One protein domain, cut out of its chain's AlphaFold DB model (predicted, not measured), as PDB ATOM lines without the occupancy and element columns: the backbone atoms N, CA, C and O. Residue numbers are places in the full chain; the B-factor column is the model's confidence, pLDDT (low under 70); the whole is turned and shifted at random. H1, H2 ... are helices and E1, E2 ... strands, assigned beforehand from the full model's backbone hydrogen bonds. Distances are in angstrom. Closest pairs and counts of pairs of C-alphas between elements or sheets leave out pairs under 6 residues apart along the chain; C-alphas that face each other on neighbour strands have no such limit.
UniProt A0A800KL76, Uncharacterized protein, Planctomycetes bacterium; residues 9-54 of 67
ATOM      1  N   VAL A   9       4.939  17.594 -38.745       89.56
ATOM      2  CA  VAL A   9       4.188  16.582 -39.508       89.56
ATOM      3  C   VAL A   9       5.029  15.338 -39.833       89.56
ATOM      4  O   VAL A   9       4.533  14.231 -39.602       89.56
ATOM      5  N   PRO A  10       6.290  15.437 -40.308       90.81
ATOM      6  CA  PRO A  10       7.092  14.249 -40.607       90.81
ATOM      7  C   PRO A  10       7.375  13.394 -39.365       90.81
ATOM      8  O   PRO A  10       7.287  12.164 -39.424       90.81
ATOM      9  N   ALA A  11       7.676  14.037 -38.232       91.38
ATOM     10  CA  ALA A  11       7.919  13.357 -36.963       91.38
ATOM     11  C   ALA A  11       6.642  12.681 -36.443       91.38
ATOM     12  O   ALA A  11       6.679  11.516 -36.047       91.38
ATOM     13  N   ALA A  12       5.500  13.367 -36.529       90.69
ATOM     14  CA  ALA A  12       4.206  12.823 -36.136       90.69
ATOM     15  C   ALA A  12       3.803  11.607 -36.987       90.69
ATOM     16  O   ALA A  12       3.422  10.575 -36.437       90.69
ATOM     17  N   ILE A  13       3.942  11.680 -38.317       91.88
ATOM     18  CA  ILE A  13       3.662  10.544 -39.216       91.88
ATOM     19  C   ILE A  13       4.565   9.354 -38.880       91.88
ATOM     20  O   ILE A  13       4.098   8.216 -38.844       91.88
ATOM     21  N   SER A  14       5.847   9.610 -38.621       91.94
ATOM     22  CA  SER A  14       6.812   8.558 -38.291       91.94
ATOM     23  C   SER A  14       6.449   7.853 -36.982       91.94
ATOM     24  O   SER A  14       6.478   6.626 -36.922       91.94
ATOM     25  N   ALA A  15       6.040   8.611 -35.959       93.00
ATOM     26  CA  ALA A  15       5.586   8.059 -34.685       93.00
ATOM     27  C   ALA A  15       4.315   7.208 -34.839       93.00
ATOM     28  O   ALA A  15       4.253   6.104 -34.302       93.00
ATOM     29  N   LEU A  16       3.335   7.681 -35.619       90.94
ATOM     30  CA  LEU A  16       2.095   6.942 -35.880       90.94
ATOM     31  C   LEU A  16       2.356   5.613 -36.600       90.94
ATOM     32  O   LEU A  16       1.788   4.592 -36.225       90.94
ATOM     33  N   ARG A  17       3.240   5.610 -37.606       90.62
ATOM     34  CA  ARG A  17       3.631   4.380 -38.315       90.62
ATOM     35  C   ARG A  17       4.341   3.398 -37.391       90.62
ATOM     36  O   ARG A  17       3.964   2.237 -37.345       90.62
ATOM     37  N   ALA A  18       5.303   3.876 -36.601       90.31
ATOM     38  CA  ALA A  18       6.035   3.031 -35.660       90.31
ATOM     39  C   ALA A  18       5.112   2.378 -34.616       90.31
ATOM     40  O   ALA A  18       5.305   1.214 -34.269       90.31
ATOM     41  N   GLN A  19       4.102   3.108 -34.133       91.44
ATOM     42  CA  GLN A  19       3.086   2.550 -33.241       91.44
ATOM     43  C   GLN A  19       2.269   1.461 -33.939       91.44
ATOM     44  O   GLN A  19       2.204   0.347 -33.422       91.44
ATOM     45  N   ALA A  20       1.730   1.741 -35.130       88.81
ATOM     46  CA  ALA A  20       0.973   0.757 -35.905       88.81
ATOM     47  C   ALA A  20       1.791  -0.522 -36.183       88.81
ATOM     48  O   ALA A  20       1.303  -1.627 -35.970       88.81
ATOM     49  N   ASP A  21       3.064  -0.387 -36.563       89.00
ATOM     50  CA  ASP A  21       3.951  -1.521 -36.859       89.00
ATOM     51  C   ASP A  21       4.310  -2.359 -35.618       89.00
ATOM     52  O   ASP A  21       4.652  -3.545 -35.735       89.00
ATOM     53  N   SER A  22       4.268  -1.751 -34.428       89.19
ATOM     54  CA  SER A  22       4.565  -2.427 -33.160       89.19
ATOM     55  C   SER A  22       3.430  -3.335 -32.681       89.19
ATOM     56  O   SER A  22       3.689  -4.309 -31.978       89.19
ATOM     57  N   GLU A  23       2.194  -3.046 -33.093       91.12
ATOM     58  CA  GLU A  23       0.998  -3.825 -32.749       91.12
ATOM     59  C   GLU A  23       0.786  -5.027 -33.684       91.12
ATOM     60  O   GLU A  23      -0.009  -5.919 -33.384       91.12
ATOM     61  N   LEU A  24       1.508  -5.071 -34.808       89.81
ATOM     62  CA  LEU A  24       1.404  -6.116 -35.819       89.81
ATOM     63  C   LEU A  24       2.490  -7.184 -35.651       89.81
ATOM     64  O   LEU A  24       3.676  -6.883 -35.470       89.81
ATOM     65  N   ASP A  25       2.090  -8.446 -35.800       92.75
ATOM     66  CA  ASP A  25       3.021  -9.549 -36.026       92.75
ATOM     67  C   ASP A  25       3.530  -9.560 -37.484       92.75
ATOM     68  O   ASP A  25       3.152  -8.734 -38.317       92.75
ATOM     69  N   GLU A  26       4.430 -10.487 -37.814       88.75
ATOM     70  CA  GLU A  26       5.010 -10.591 -39.162       88.75
ATOM     71  C   GLU A  26       3.943 -10.799 -40.253       88.75
ATOM     72  O   GLU A  26       4.039 -10.231 -41.343       88.75
ATOM     73  N   ALA A  27       2.901 -11.581 -39.957       87.69
ATOM     74  CA  ALA A  27       1.802 -11.804 -40.889       87.69
ATOM     75  C   ALA A  27       0.991 -10.517 -41.101       87.69
ATOM     76  O   ALA A  27       0.712 -10.148 -42.243       87.69
ATOM     77  N   GLY A  28       0.684  -9.798 -40.021       89.62
ATOM     78  CA  GLY A  28       0.003  -8.510 -40.040       89.62
ATOM     79  C   GLY A  28       0.777  -7.451 -40.818       89.62
ATOM     80  O   GLY A  28       0.193  -6.757 -41.647       89.62
ATOM     81  N   ARG A  29       2.103  -7.385 -40.650       89.06
ATOM     82  CA  ARG A  29       2.967  -6.471 -41.417       89.06
ATOM     83  C   ARG A  29       2.904  -6.755 -42.909       89.06
ATOM     84  O   ARG A  29       2.692  -5.837 -43.698       89.06
ATOM     85  N   ARG A  30       3.020  -8.023 -43.307       88.06
ATOM     86  CA  ARG A  30       2.946  -8.412 -44.722       88.06
ATOM     87  C   ARG A  30       1.560  -8.181 -45.320       88.06
ATOM     88  O   ARG A  30       1.443  -7.768 -46.469       88.06
ATOM     89  N   SER A  31       0.512  -8.415 -44.536       90.06
ATOM     90  CA  SER A  31      -0.859  -8.103 -44.936       90.06
ATOM     91  C   SER A  31      -1.029  -6.600 -45.177       90.06
ATOM     92  O   SER A  31      -1.511  -6.199 -46.232       90.06
ATOM     93  N   SER A  32      -0.533  -5.764 -44.254       88.38
ATOM     94  CA  SER A  32      -0.635  -4.300 -44.333       88.38
ATOM     95  C   SER A  32       0.116  -3.679 -45.516       88.38
ATOM     96  O   SER A  32      -0.265  -2.611 -45.990       88.38
ATOM     97  N   SER A  33       1.163  -4.344 -46.012       88.00
ATOM     98  CA  SER A  33       1.924  -3.907 -47.186       88.00
ATOM     99  C   SER A  33       1.394  -4.466 -48.509       88.00
ATOM    100  O   SER A  33       1.856  -4.046 -49.571       88.00
ATOM    101  N   THR A  34       0.428  -5.389 -48.471       90.56
ATOM    102  CA  THR A  34      -0.180  -5.967 -49.671       90.56
ATOM    103  C   THR A  34      -1.298  -5.057 -50.178       90.56
ATOM    104  O   THR A  34      -2.289  -4.823 -49.488       90.56
ATOM    105  N   VAL A  35      -1.149  -4.556 -51.403       89.12
ATOM    106  CA  VAL A  35      -2.139  -3.701 -52.071       89.12
ATOM    107  C   VAL A  35      -3.005  -4.555 -52.996       89.12
ATOM    108  O   VAL A  35      -2.481  -5.401 -53.715       89.12
ATOM    109  N   ILE A  36      -4.320  -4.320 -52.980       88.94
ATOM    110  CA  ILE A  36      -5.267  -4.908 -53.934       88.94
ATOM    111  C   ILE A  36      -5.664  -3.841 -54.939       88.94
ATOM    112  O   ILE A  36      -6.280  -2.839 -54.574       88.94
ATOM    113  N   ASP A  37      -5.317  -4.078 -56.197       89.12
ATOM    114  CA  ASP A  37      -5.777  -3.290 -57.329       89.12
ATOM    115  C   ASP A  37      -7.020  -3.962 -57.923       89.12
ATOM    116  O   ASP A  37      -6.941  -5.013 -58.554       89.12
ATOM    117  N   LEU A  38      -8.194  -3.367 -57.712       83.81
ATOM    118  CA  LEU A  38      -9.464  -3.934 -58.178       83.81
ATOM    119  C   LEU A  38      -9.561  -4.025 -59.713       83.81
ATOM    120  O   LEU A  38     -10.412  -4.753 -60.231       83.81
ATOM    121  N   GLU A  39      -8.705  -3.304 -60.438       87.19
ATOM    122  CA  GLU A  39      -8.657  -3.289 -61.898       87.19
ATOM    123  C   GLU A  39      -7.599  -4.245 -62.468       87.19
ATOM    124  O   GLU A  39      -7.642  -4.550 -63.661       87.19
ATOM    125  N   ALA A  40      -6.694  -4.769 -61.636       89.75
ATOM    126  CA  ALA A  40      -5.686  -5.726 -62.071       89.75
ATOM    127  C   ALA A  40      -6.299  -7.097 -62.400       89.75
ATOM    128  O   ALA A  40      -7.175  -7.596 -61.688       89.75
ATOM    129  N   GLU A  41      -5.781  -7.734 -63.456       91.56
ATOM    130  CA  GLU A  41      -6.147  -9.102 -63.862       91.56
ATOM    131  C   GLU A  41      -5.857 -10.121 -62.746       91.56
ATOM    132  O   GLU A  41      -6.597 -11.087 -62.556       91.56
ATOM    133  N   GLU A  42      -4.804  -9.865 -61.968       92.56
ATOM    134  CA  GLU A  42      -4.325 -10.719 -60.893       92.56
ATOM    135  C   GLU A  42      -3.844  -9.884 -59.696       92.56
ATOM    136  O   GLU A  42      -3.153  -8.879 -59.858       92.56
ATOM    137  N   ASN A  43      -4.185 -10.324 -58.483       93.56
ATOM    138  CA  ASN A  43      -3.723  -9.757 -57.219       93.56
ATOM    139  C   ASN A  43      -3.177 -10.842 -56.284       93.56
ATOM    140  O   ASN A  43      -3.429 -12.037 -56.449       93.56
ATOM    141  N   THR A  44      -2.484 -10.418 -55.230       93.88
ATOM    142  CA  THR A  44      -2.086 -11.281 -54.114       93.88
ATOM    143  C   THR A  44      -3.072 -11.126 -52.959       93.88
ATOM    144  O   THR A  44      -3.292 -10.024 -52.472       93.88
ATOM    145  N   CYS A  45      -3.660 -12.220 -52.475       93.00
ATOM    146  CA  CYS A  45      -4.550 -12.187 -51.320       93.00
ATOM    147  C   CYS A  45      -3.782 -11.749 -50.056       93.00
ATOM    148  O   CYS A  45      -2.841 -12.435 -49.661       93.00
ATOM    149  N   PRO A  46      -4.219 -10.711 -49.323       92.31
ATOM    150  CA  PRO A  46      -3.470 -10.183 -48.182       92.31
ATOM    151  C   PRO A  46      -3.569 -11.073 -46.931       92.31
ATOM    152  O   PRO A  46      -2.852 -10.852 -45.960       92.31
ATOM    153  N   GLY A  47      -4.467 -12.067 -46.929       92.50
ATOM    154  CA  GLY A  47      -4.634 -13.022 -45.826       92.50
ATOM    155  C   GLY A  47      -3.744 -14.266 -45.917       92.50
ATOM    156  O   GLY A  47      -3.113 -14.637 -44.934       92.50
ATOM    157  N   CYS A  48      -3.700 -14.926 -47.081       94.06
ATOM    158  CA  CYS A  48      -2.929 -16.161 -47.287       94.06
ATOM    159  C   CYS A  48      -1.761 -16.026 -48.266       94.06
ATOM    160  O   CYS A  48      -1.000 -16.976 -48.415       94.06
ATOM    161  N   PHE A  49      -1.615 -14.874 -48.924       92.94
ATOM    162  CA  PHE A  49      -0.600 -14.600 -49.948       92.94
ATOM    163  C   PHE A  49      -0.702 -15.467 -51.212       92.94
ATOM    164  O   PHE A  49       0.213 -15.466 -52.030       92.94
ATOM    165  N   GLY A  50      -1.824 -16.169 -51.390       92.81
ATOM    166  CA  GLY A  50      -2.166 -16.850 -52.634       92.81
ATOM    167  C   GLY A  50      -2.602 -15.878 -53.726       92.81
ATOM    168  O   GLY A  50      -2.975 -14.731 -53.461       92.81
ATOM    169  N   THR A  51      -2.579 -16.346 -54.964       94.31
ATOM    170  CA  THR A  51      -2.983 -15.568 -56.135       94.31
ATOM    171  C   THR A  51      -4.506 -15.514 -56.258       94.31
ATOM    172  O   THR A  51      -5.191 -16.528 -56.126       94.31
ATOM    173  N   ILE A  52      -5.057 -14.335 -56.540       93.56
ATOM    174  CA  ILE A  52      -6.484 -14.134 -56.805       93.56
ATOM    175  C   ILE A  52      -6.679 -13.439 -58.150       93.56
ATOM    176  O   ILE A  52      -5.961 -12.507 -58.488       93.56
ATOM    177  N   GLN A  53      -7.660 -13.905 -58.915       92.25
ATOM    178  CA  GLN A  53      -8.011 -13.328 -60.213       92.25
ATOM    179  C   GLN A  53      -8.952 -12.130 -60.035       92.25
ATOM    180  O   GLN A  53      -9.626 -12.007 -59.008       92.25
ATOM    181  N   GLN A  54      -9.030 -11.268 -61.043       90.44
ATOM    182  CA  GLN A  54      -9.934 -10.122 -61.054       90.44
ATOM    183  C   GLN A  54     -11.397 -10.515 -60.783       90.44
ATOM    184  O   GLN A  54     -11.887 -11.557 -61.220       90.44
TER     185      GLN A  54
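This is residues 9 to 54 of the 67 residues of an uncharacterized protein of Planctomycetes bacterium (UniProt A0A800KL76). The printed part is a flat, open zigzag: helices H1 and H2 make a V, joined through the tight link of residues 24 and 25, and beyond H2 a small two-stranded hairpin, E1 and E2, makes the end of the shape away from H1. Residues 9 to 19, which belong to H1, stick out as a free arm. The 46 printed residues hold two named helices and two named strands in the order H1, H2, E1, E2; the sheet has the order E1 - E2 and is antiparallel, and the class is mixed, helices and strands. The whole is only just loose, close to extended, with a radius of gyration of the C-alphas of 13.7 A and spans of 38 by 23 by 7 A.

H1 runs from Val 9, with its C-alpha at (4.188, 16.582, -39.508), to Glu 23, with its C-alpha at (0.998, -3.825, -32.749), 21.7 A from first to last C-alpha. H2 holds residues 26 to 33, and its first and last C-alphas are 10.9 A apart. E1 holds residues 42 to 44 and is 7.2 A long from first to last C-alpha. E2 holds residues 51 to 53, is 6.9 A long in the same measure, and ends with C-alpha 53 at (-8.011, -13.328, -60.213).

H1 and H2 are close but not clearly touching, with 1 pair of C-alphas within 8 A, those of Asp 21 and Arg 29, 6.8 A apart. Their lines stand at a steep tilt of 40 degrees, and they run opposite ways. In both H1 and H2 every O i to N i+4 pair is within hydrogen-bond range. E1 and E2 form a hairpin of antiparallel neighbour strands, with 145 degrees between their N-to-C directions. The C-alphas of Glu 42 and Gln 53 face each other at 4.6 A, and those of Thr 44 and Thr 51 at 4.8 A. Across this pair N 43 and O 52 are within hydrogen-bond range at 2.8 A, and so are N 52 and O 43 at 2.8 A. H1 is apart from E1 and from E2, and H2 is apart from E2.

The two C-alphas farthest apart are those of Ala 11 and Gln 53, 38.8 A. Without residues 9 to 19, which stand free, the body of 35 residues spans 33 by 15 by 7 A and has a radius of gyration of 11.0 A. The printed part has no cut. The link from H1 to H2 is tight, with 2 residues, and those from H2 to E1, with 8, and from E1 to E2, with 6, are short. The mean pLDDT of the printed part is 90.7, and no printed residue is under 70.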